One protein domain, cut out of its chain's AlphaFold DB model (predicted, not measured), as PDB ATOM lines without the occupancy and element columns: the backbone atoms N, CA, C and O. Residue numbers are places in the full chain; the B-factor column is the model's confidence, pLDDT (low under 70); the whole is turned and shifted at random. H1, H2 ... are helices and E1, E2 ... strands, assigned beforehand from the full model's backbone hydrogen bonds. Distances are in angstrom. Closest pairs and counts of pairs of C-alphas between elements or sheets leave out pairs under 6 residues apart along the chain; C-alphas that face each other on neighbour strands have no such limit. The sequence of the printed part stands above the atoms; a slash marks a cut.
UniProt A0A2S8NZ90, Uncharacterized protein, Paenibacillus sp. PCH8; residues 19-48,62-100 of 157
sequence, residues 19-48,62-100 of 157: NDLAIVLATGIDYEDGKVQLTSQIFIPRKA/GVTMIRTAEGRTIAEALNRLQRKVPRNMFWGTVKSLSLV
ATOM      1  N   ASN A  19     -20.864 -13.695  53.971       60.22
ATOM      2  CA  ASN A  19     -22.192 -13.691  53.383       60.22
ATOM      3  C   ASN A  19     -22.259 -12.970  52.032       60.22
ATOM      4  O   ASN A  19     -23.139 -13.296  51.244       60.22
ATOM      5  N   ASP A  20     -21.336 -12.066  51.708       64.06
ATOM      6  CA  ASP A  20     -21.315 -11.365  50.416       64.06
ATOM      7  C   ASP A  20     -20.434 -12.061  49.371       64.06
ATOM      8  O   ASP A  20     -20.356 -11.627  48.220       64.06
ATOM      9  N   LEU A  21     -19.821 -13.193  49.731       69.50
ATOM     10  CA  LEU A  21     -18.956 -13.964  48.849       69.50
ATOM     11  C   LEU A  21     -19.718 -15.108  48.173       69.50
ATOM     12  O   LEU A  21     -20.485 -15.844  48.796       69.50
ATOM     13  N   ALA A  22     -19.468 -15.283  46.879       72.25
ATOM     14  CA  ALA A  22     -19.841 -16.487  46.149       72.25
ATOM     15  C   ALA A  22     -18.657 -17.461  46.178       72.25
ATOM     16  O   ALA A  22     -17.606 -17.180  45.598       72.25
ATOM     17  N   ILE A  23     -18.818 -18.596  46.859       73.31
ATOM     18  CA  ILE A  23     -17.757 -19.594  47.012       73.31
ATOM     19  C   ILE A  23     -17.856 -20.581  45.855       73.31
ATOM     20  O   ILE A  23     -18.824 -21.334  45.754       73.31
ATOM     21  N   VAL A  24     -16.855 -20.607  44.981       73.38
ATOM     22  CA  VAL A  24     -16.790 -21.614  43.915       73.38
ATOM     23  C   VAL A  24     -16.365 -22.943  44.541       73.38
ATOM     24  O   VAL A  24     -15.269 -23.054  45.080       73.38
ATOM     25  N   LEU A  25     -17.242 -23.946  44.507       72.94
ATOM     26  CA  LEU A  25     -16.962 -25.284  45.038       72.94
ATOM     27  C   LEU A  25     -16.229 -26.135  44.010       72.94
ATOM     28  O   LEU A  25     -15.209 -26.752  44.323       72.94
ATOM     29  N   ALA A  26     -16.780 -26.140  42.797       68.25
ATOM     30  CA  ALA A  26     -16.280 -26.906  41.679       68.25
ATOM     31  C   ALA A  26     -16.393 -26.109  40.386       68.25
ATOM     32  O   ALA A  26     -17.320 -25.319  40.220       68.25
ATOM     33  N   THR A  27     -15.466 -26.316  39.459       74.00
ATOM     34  CA  THR A  27     -15.594 -25.822  38.085       74.00
ATOM     35  C   THR A  27     -15.251 -26.946  37.123       74.00
ATOM     36  O   THR A  27     -14.229 -27.589  37.286       74.00
ATOM     37  N   GLY A  28     -16.137 -27.199  36.173       74.69
ATOM     38  CA  GLY A  28     -16.001 -28.069  35.021       74.69
ATOM     39  C   GLY A  28     -15.571 -27.241  33.815       74.69
ATOM     40  O   GLY A  28     -16.178 -26.199  33.577       74.69
ATOM     41  N   ILE A  29     -14.577 -27.673  33.047       77.69
ATOM     42  CA  ILE A  29     -14.321 -27.114  31.711       77.69
ATOM     43  C   ILE A  29     -14.484 -28.230  30.685       77.69
ATOM     44  O   ILE A  29     -13.867 -29.289  30.793       77.69
ATOM     45  N   ASP A  30     -15.313 -27.971  29.693       76.44
ATOM     46  CA  ASP A  30     -15.561 -28.830  28.556       76.44
ATOM     47  C   ASP A  30     -15.154 -28.123  27.263       76.44
ATOM     48  O   ASP A  30     -15.208 -26.893  27.162       76.44
ATOM     49  N   TYR A  31     -14.709 -28.910  26.292       77.50
ATOM     50  CA  TYR A  31     -14.345 -28.444  24.963       77.50
ATOM     51  C   TYR A  31     -15.184 -29.221  23.957       77.50
ATOM     52  O   TYR A  31     -14.869 -30.372  23.665       77.50
ATOM     53  N   GLU A  32     -16.206 -28.569  23.411       74.81
ATOM     54  CA  GLU A  32     -17.069 -29.132  22.370       74.81
ATOM     55  C   GLU A  32     -17.114 -28.187  21.165       74.81
ATOM     56  O   GLU A  32     -17.216 -26.967  21.318       74.81
ATOM     57  N   ASP A  33     -16.981 -28.739  19.957       72.19
ATOM     58  CA  ASP A  33     -17.137 -28.027  18.677       72.19
ATOM     59  C   ASP A  33     -16.361 -26.697  18.557       72.19
ATOM     60  O   ASP A  33     -16.847 -25.692  18.029       72.19
ATOM     61  N   GLY A  34     -15.128 -26.662  19.076       75.75
ATOM     62  CA  GLY A  34     -14.270 -25.470  19.035       75.75
ATOM     63  C   GLY A  34     -14.701 -24.345  19.986       75.75
ATOM     64  O   GLY A  34     -14.207 -23.218  19.874       75.75
ATOM     65  N   LYS A  35     -15.604 -24.631  20.926       75.88
ATOM     66  CA  LYS A  35     -16.029 -23.733  22.002       75.88
ATOM     67  C   LYS A  35     -15.651 -24.321  23.358       75.88
ATOM     68  O   LYS A  35     -15.608 -25.530  23.553       75.88
ATOM     69  N   VAL A  36     -15.369 -23.432  24.303       81.06
ATOM     70  CA  VAL A  36     -15.083 -23.775  25.695       81.06
ATOM     71  C   VAL A  36     -16.354 -23.569  26.501       81.06
ATOM     72  O   VAL A  36     -16.834 -22.437  26.608       81.06
ATOM     73  N   GLN A  37     -16.881 -24.633  27.091       81.31
ATOM     74  CA  GLN A  37     -18.003 -24.575  28.017       81.31
ATOM     75  C   GLN A  37     -17.481 -24.718  29.446       81.31
ATOM     76  O   GLN A  37     -16.786 -25.662  29.788       81.31
ATOM     77  N   LEU A  38     -17.788 -23.752  30.300       83.19
ATOM     78  CA  LEU A  38     -17.308 -23.697  31.672       83.19
ATOM     79  C   LEU A  38     -18.505 -23.744  32.620       83.19
ATOM     80  O   LEU A  38     -19.364 -22.865  32.586       83.19
ATOM     81  N   THR A  39     -18.566 -24.771  33.460       79.75
ATOM     82  CA  THR A  39     -19.667 -25.040  34.392       79.75
ATOM     83  C   THR A  39     -19.165 -24.966  35.822       79.75
ATOM     84  O   THR A  39     -18.473 -25.864  36.277       79.75
ATOM     85  N   SER A  40     -19.536 -23.938  36.574       79.12
ATOM     86  CA  SER A  40     -19.138 -23.791  37.974       79.12
ATOM     87  C   SER A  40     -20.298 -24.033  38.927       79.12
ATOM     88  O   SER A  40     -21.377 -23.453  38.790       79.12
ATOM     89  N   GLN A  41     -20.050 -24.859  39.939       76.31
ATOM     90  CA  GLN A  41     -20.911 -25.000  41.101       76.31
ATOM     91  C   GLN A  41     -20.487 -23.981  42.155       76.31
ATOM     92  O   GLN A  41     -19.353 -23.986  42.636       76.31
ATOM     93  N   ILE A  42     -21.411 -23.103  42.511       77.44
ATOM     94  CA  ILE A  42     -21.189 -21.968  43.393       77.44
ATOM     95  C   ILE A  42     -22.081 -22.135  44.613       77.44
ATOM     96  O   ILE A  42     -23.295 -22.290  44.495       77.44
ATOM     97  N   PHE A  43     -21.486 -22.076  45.792       75.62
ATOM     98  CA  PHE A  43     -22.192 -22.019  47.055       75.62
ATOM     99  C   PHE A  43     -22.317 -20.575  47.515       75.62
ATOM    100  O   PHE A  43     -21.328 -19.845  47.614       75.62
ATOM    101  N   ILE A  44     -23.548 -20.173  47.799       76.19
ATOM    102  CA  ILE A  44     -23.868 -18.840  48.275       76.19
ATOM    103  C   ILE A  44     -24.409 -18.961  49.703       76.19
ATOM    104  O   ILE A  44     -25.567 -19.362  49.875       76.19
ATOM    105  N   PRO A  45     -23.610 -18.626  50.732       69.38
ATOM    106  CA  PRO A  45     -24.109 -18.571  52.099       69.38
ATOM    107  C   PRO A  45     -25.204 -17.497  52.206       69.38
ATOM    108  O   PRO A  45     -25.089 -16.401  51.643       69.38
ATOM    109  N   ARG A  46     -26.303 -17.818  52.895       68.38
ATOM    110  CA  ARG A  46     -27.310 -16.835  53.308       68.38
ATOM    111  C   ARG A  46     -27.196 -16.665  54.817       68.38
ATOM    112  O   ARG A  46     -26.970 -17.628  55.547       68.38
ATOM    113  N   LYS A  47     -27.385 -15.433  55.287       60.25
ATOM    114  CA  LYS A  47     -27.600 -15.183  56.712       60.25
ATOM    115  C   LYS A  47     -28.869 -15.927  57.117       60.25
ATOM    116  O   LYS A  47     -29.918 -15.690  56.518       60.25
ATOM    117  N   ALA A  48     -28.773 -16.815  58.102       57.47
ATOM    118  CA  ALA A  48     -29.954 -17.267  58.820       57.47
ATOM    119  C   ALA A  48     -30.562 -16.018  59.472       57.47
ATOM    120  O   ALA A  48     -29.922 -15.372  60.302       57.47
ATOM    121  N   GLY A  62     -27.046 -22.147  53.196       66.94
ATOM    122  CA  GLY A  62     -26.570 -21.617  51.921       66.94
ATOM    123  C   GLY A  62     -27.219 -22.336  50.749       66.94
ATOM    124  O   GLY A  62     -27.622 -23.492  50.856       66.94
ATOM    125  N   VAL A  63     -27.336 -21.637  49.625       69.50
ATOM    126  CA  VAL A  63     -27.885 -22.196  48.386       69.50
ATOM    127  C   VAL A  63     -26.729 -22.542  47.458       69.50
ATOM    128  O   VAL A  63     -25.913 -21.680  47.129       69.50
ATOM    129  N   THR A  64     -26.678 -23.793  47.007       71.00
ATOM    130  CA  THR A  64     -25.760 -24.226  45.950       71.00
ATOM    131  C   THR A  64     -26.421 -24.017  44.592       71.00
ATOM    132  O   THR A  64     -27.513 -24.518  44.344       71.00
ATOM    133  N   MET A  65     -25.759 -23.285  43.702       71.56
ATOM    134  CA  MET A  65     -26.223 -22.966  42.354       71.56
ATOM    135  C   MET A  65     -25.203 -23.470  41.339       71.56
ATOM    136  O   MET A  65     -24.005 -23.281  41.525       71.56
ATOM    137  N   ILE A  66     -25.659 -24.068  40.243       79.81
ATOM    138  CA  ILE A  66     -24.787 -24.448  39.125       79.81
ATOM    139  C   ILE A  66     -24.962 -23.405  38.023       79.81
ATOM    140  O   ILE A  66     -26.088 -23.043  37.669       79.81
ATOM    141  N   ARG A  67     -23.854 -22.875  37.503       81.81
ATOM    142  CA  ARG A  67     -23.848 -21.888  36.420       81.81
ATOM    143  C   ARG A  67     -22.904 -22.329  35.320       81.81
ATOM    144  O   ARG A  67     -21.748 -22.622  35.584       81.81
ATOM    145  N   THR A  68     -23.393 -22.285  34.089       80.50
ATOM    146  CA  THR A  68     -22.616 -22.619  32.895       80.50
ATOM    147  C   THR A  68     -22.445 -21.390  32.016       80.50
ATOM    148  O   THR A  68     -23.359 -20.565  31.898       80.50
ATOM    149  N   ALA A  69     -21.277 -21.231  31.406       84.94
ATOM    150  CA  ALA A  69     -20.961 -20.174  30.460       84.94
ATOM    151  C   ALA A  69     -20.086 -20.717  29.331       84.94
ATOM    152  O   ALA A  69     -19.144 -21.457  29.572       84.94
ATOM    153  N   GLU A  70     -20.378 -20.303  28.104       85.50
ATOM    154  CA  GLU A  70     -19.629 -20.707  26.914       85.50
ATOM    155  C   GLU A  70     -18.840 -19.528  26.359       85.50
ATOM    156  O   GLU A  70     -19.350 -18.400  26.318       85.50
ATOM    157  N   GLY A  71     -17.621 -19.782  25.899       85.06
ATOM    158  CA  GLY A  71     -16.752 -18.797  25.264       85.06
ATOM    159  C   GLY A  71     -15.884 -19.427  24.182       85.06
ATOM    160  O   GLY A  71     -15.706 -20.642  24.136       85.06
ATOM    161  N   ARG A  72     -15.312 -18.600  23.305       82.62
ATOM    162  CA  ARG A  72     -14.325 -19.061  22.314       82.62
ATOM    163  C   ARG A  72     -12.974 -19.353  22.972       82.62
ATOM    164  O   ARG A  72     -12.155 -20.069  22.417       82.62
ATOM    165  N   THR A  73     -12.746 -18.795  24.162       80.12
ATOM    166  CA  THR A  73     -11.562 -19.015  24.997       80.12
ATOM    167  C   THR A  73     -11.972 -19.228  26.453       80.12
ATOM    168  O   THR A  73     -13.039 -18.776  26.876       80.12
ATOM    169  N   ILE A  74     -11.101 -19.860  27.250       76.44
ATOM    170  CA  ILE A  74     -11.315 -20.046  28.698       76.44
ATOM    171  C   ILE A  74     -11.531 -18.692  29.390       76.44
ATOM    172  O   ILE A  74     -12.433 -18.557  30.209       76.44
ATOM    173  N   ALA A  75     -10.744 -17.672  29.031       79.12
ATOM    174  CA  ALA A  75     -10.858 -16.331  29.603       79.12
ATOM    175  C   ALA A  75     -12.213 -15.681  29.282       79.12
ATOM    176  O   ALA A  75     -12.822 -15.047  30.143       79.12
ATOM    177  N   GLU A  76     -12.719 -15.873  28.063       80.06
ATOM    178  CA  GLU A  76     -14.038 -15.375  27.674       80.06
ATOM    179  C   GLU A  76     -15.165 -16.113  28.411       80.06
ATOM    180  O   GLU A  76     -16.089 -15.468  28.915       80.06
ATOM    181  N   ALA A  77     -15.077 -17.442  28.514       81.94
ATOM    182  CA  ALA A  77     -16.032 -18.257  29.262       81.94
ATOM    183  C   ALA A  77     -16.047 -17.864  30.750       81.94
ATOM    184  O   ALA A  77     -17.115 -17.680  31.334       81.94
ATOM    185  N   LEU A  78     -14.870 -17.625  31.337       81.69
ATOM    186  CA  LEU A  78     -14.706 -17.176  32.717       81.69
ATOM    187  C   LEU A  78     -15.306 -15.785  32.948       81.69
ATOM    188  O   LEU A  78     -16.041 -15.585  33.911       81.69
ATOM    189  N   ASN A  79     -15.052 -14.831  32.052       82.62
ATOM    190  CA  ASN A  79     -15.596 -13.476  32.162       82.62
ATOM    191  C   ASN A  79     -17.131 -13.472  31.986       82.62
ATOM    192  O   ASN A  79     -17.864 -12.780  32.693       82.62
ATOM    193  N   ARG A  80     -17.660 -14.312  31.086       84.94
ATOM    194  CA  ARG A  80     -19.111 -14.533  30.953       84.94
ATOM    195  C   ARG A  80     -19.710 -15.183  32.197       84.94
ATOM    196  O   ARG A  80     -20.812 -14.808  32.591       84.94
ATOM    197  N   LEU A  81     -19.004 -16.126  32.816       83.31
ATOM    198  CA  LEU A  81     -19.427 -16.732  34.074       83.31
ATOM    199  C   LEU A  81     -19.433 -15.699  35.208       83.31
ATOM    200  O   LEU A  81     -20.405 -15.636  35.956       83.31
ATOM    201  N   GLN A  82     -18.399 -14.857  35.299       76.88
ATOM    202  CA  GLN A  82     -18.301 -13.762  36.272       76.88
ATOM    203  C   GLN A  82     -19.507 -12.832  36.200       76.88
ATOM    204  O   GLN A  82     -20.127 -12.565  37.223       76.88
ATOM    205  N   ARG A  83     -19.936 -12.448  34.995       80.81
ATOM    206  CA  ARG A  83     -21.139 -11.620  34.809       80.81
ATOM    207  C   ARG A  83     -22.449 -12.291  35.233       80.81
ATOM    208  O   ARG A  83     -23.414 -11.593  35.524       80.81
ATOM    209  N   LYS A  84     -22.518 -13.628  35.261       79.94
ATOM    210  CA  LYS A  84     -23.720 -14.366  35.697       79.94
ATOM    211  C   LYS A  84     -23.847 -14.452  37.219       79.94
ATOM    212  O   LYS A  84     -24.900 -14.870  37.707       79.94
ATOM    213  N   VAL A  85     -22.802 -14.099  37.964       75.00
ATOM    214  CA  VAL A  85     -22.794 -14.156  39.426       75.00
ATOM    215  C   VAL A  85     -22.808 -12.728  39.969       75.00
ATOM    216  O   VAL A  85     -21.870 -11.981  39.726       75.00
ATOM    217  N   PRO A  86     -23.844 -12.327  40.724       59.19
ATOM    218  CA  PRO A  86     -23.991 -10.950  41.199       59.19
ATOM    219  C   PRO A  86     -23.066 -10.593  42.377       59.19
ATOM    220  O   PRO A  86     -23.143  -9.487  42.894       59.19
ATOM    221  N   ARG A  87     -22.235 -11.533  42.845       64.38
ATOM    222  CA  ARG A  87     -21.342 -11.383  44.003       64.38
ATOM    223  C   ARG A  87     -19.896 -11.619  43.596       64.38
ATOM    224  O   ARG A  87     -19.634 -12.390  42.671       64.38
ATOM    225  N   ASN A  88     -18.966 -11.023  44.339       61.25
ATOM    226  CA  ASN A  88     -17.540 -11.248  44.144       61.25
ATOM    227  C   ASN A  88     -17.235 -12.748  44.284       61.25
ATOM    228  O   ASN A  88     -17.493 -13.363  45.324       61.25
ATOM    229  N   MET A  89     -16.723 -13.348  43.206       59.03
ATOM    230  CA  MET A  89     -16.316 -14.750  43.204       59.03
ATOM    231  C   MET A  89     -15.056 -14.905  44.047       59.03
ATOM    232  O   MET A  89     -13.992 -14.397  43.685       59.03
ATOM    233  N   PHE A  90     -15.166 -15.636  45.149       62.06
ATOM    234  CA  PHE A  90     -14.025 -15.982  45.979       62.06
ATOM    235  C   PHE A  90     -13.485 -17.351  45.554       62.06
ATOM    236  O   PHE A  90     -14.124 -18.385  45.758       62.06
ATOM    237  N   TRP A  91     -12.298 -17.351  44.945       58.78
ATOM    238  CA  TRP A  91     -11.636 -18.546  44.406       58.78
ATOM    239  C   TRP A  91     -10.747 -19.271  45.431       58.78
ATOM    240  O   TRP A  91     -10.232 -20.346  45.144       58.78
ATOM    241  N   GLY A  92     -10.573 -18.716  46.637       50.47
ATOM    242  CA  GLY A  92      -9.647 -19.244  47.651       50.47
ATOM    243  C   GLY A  92     -10.049 -20.584  48.278       50.47
ATOM    244  O   GLY A  92      -9.247 -21.190  48.980       50.47
ATOM    245  N   THR A  93     -11.271 -21.060  48.026       51.34
ATOM    246  CA  THR A  93     -11.812 -22.300  48.611       51.34
ATOM    247  C   THR A  93     -12.272 -23.296  47.547       51.34
ATOM    248  O   THR A  93     -13.097 -24.165  47.840       51.34
ATOM    249  N   VAL A  94     -11.776 -23.182  46.310       55.72
ATOM    250  CA  VAL A  94     -12.085 -24.161  45.258       55.72
ATOM    251  C   VAL A  94     -11.537 -25.520  45.685       55.72
ATOM    252  O   VAL A  94     -10.327 -25.704  45.808       55.72
ATOM    253  N   LYS A  95     -12.440 -26.466  45.960       48.19
ATOM    254  CA  LYS A  95     -12.083 -27.805  46.451       48.19
ATOM    255  C   LYS A  95     -11.786 -28.772  45.312       48.19
ATOM    256  O   LYS A  95     -11.021 -29.712  45.509       48.19
ATOM    257  N   SER A  96     -12.379 -28.559  44.141       51.06
ATOM    258  CA  SER A  96     -12.143 -29.395  42.968       51.06
ATOM    259  C   SER A  96     -12.310 -28.606  41.673       51.06
ATOM    260  O   SER A  96     -13.178 -27.753  41.534       51.06
ATOM    261  N   LEU A  97     -11.463 -28.888  40.695       55.81
ATOM    262  CA  LEU A  97     -11.602 -28.414  39.325       55.81
ATOM    263  C   LEU A  97     -11.678 -29.679  38.475       55.81
ATOM    264  O   LEU A  97     -10.774 -30.509  38.504       55.81
ATOM    265  N   SER A  98     -12.792 -29.882  37.793       50.69
ATOM    266  CA  SER A  98     -12.961 -30.957  36.832       50.69
ATOM    267  C   SER A  98     -12.901 -30.381  35.422       50.69
ATOM    268  O   SER A  98     -13.136 -29.208  35.159       50.69
ATOM    269  N   LEU A  99     -12.507 -31.209  34.481       51.62
ATOM    270  CA  LEU A  99     -12.398 -30.866  33.074       51.62
ATOM    271  C   LEU A  99     -12.873 -32.145  32.401       51.62
ATOM    272  O   LEU A  99     -12.256 -33.191  32.620       51.62
ATOM    273  N   VAL A 100     -14.006 -32.092  31.703       44.44
ATOM    274  CA  VAL A 100     -14.727 -33.289  31.228       44.44
ATOM    275  C   VAL A 100     -13.837 -34.134  30.307       44.44
ATOM    276  O   VAL A 100     -13.860 -35.355  30.390       44.44
TER     277      VAL A 100
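Overview. This is residues 19 to 48 and 62 to 100 of the 157 residues of an uncharacterized protein of Paenibacillus sp. PCH8 (UniProt A0A2S8NZ90). A narrow, twisted sheet of three long strands, E1, E2 and E3, makes a wall along the longest axis, and the single helix H1 packs on one face of it while the other face is bare. The short strand E4 extends the sheet beside E1, after a long link from the helix. The printed part has 69 residues, with four named strands and one named helix in the order E1, E2, E3, H1, E4. The sheet is mixed, in the order E3, E2, E1, E4, and the class is mixed, helices and strands. The whole is compact by its radius of gyration of the C-alphas, 12.1 A, with a rod outline spanning 43 by 21 by 18 A.

Along the chain. Find C-alpha 22 at (-19.841, -16.487, 46.149); there E1 begins, residues 22 to 32, 27.1 A long, and it bends by 69 degrees at residue 25. After a tight link, E2 takes residues 35 to 45 and covers 31.6 A. Past the cut, E3 runs through residues 62 to 71 over 28.5 A. Look next at C-alpha 74, at (-11.315, -20.046, 28.698), where H1 begins, residues 74 to 84, 15.3 A long. E4 is residues 96 to 99, ending with C-alpha 99 at (-12.398, -30.866, 33.074).

Arrangement. Start at E1 and E2, an antiparallel hairpin at 164 degrees, where N 28 and O 39 are 2.7 A apart, within hydrogen-bond range. E3 is antiparallel to E2, also at 164 degrees, with N 38 and O 69 at 2.8 A. E4 is parallel to E1 at 14 degrees, with N 98 and O 27 at 2.8 A. E3 and E4 are the edge strands and are apart. H1 is on the sheet at a height over the sheet of 6.3 A, making two layers, a helix on one face of a sheet. It lies over E3 and runs slantwise to the strands, at 43 degrees to E3 on the local plane. The closest C-alphas of E3 and H1 are those of Gly 71 and Ala 77, 4.1 A apart. E3, H1 and E4 form a split strand-helix-strand unit, two strands running the same way with E2 and E1 between them, and its crossover is right-handed. In H1 every O i to N i+4 pair is within hydrogen-bond range.

Size, cuts and confidence. The two C-alphas farthest apart, those of Gly 34 and Ala 48, are 43.5 A apart. Residues 49 to 61 are not printed, and C-alphas 48 and 62 are 8.8 A apart across this cut. The link from H1 to E4 is long, 11 residues; in it, residues 89 to 90 pair in parallel with residues 22 to 23 of E1. The mean pLDDT of the printed part is 71.4, and 25 residues are under 70, among them residues 86 to 100.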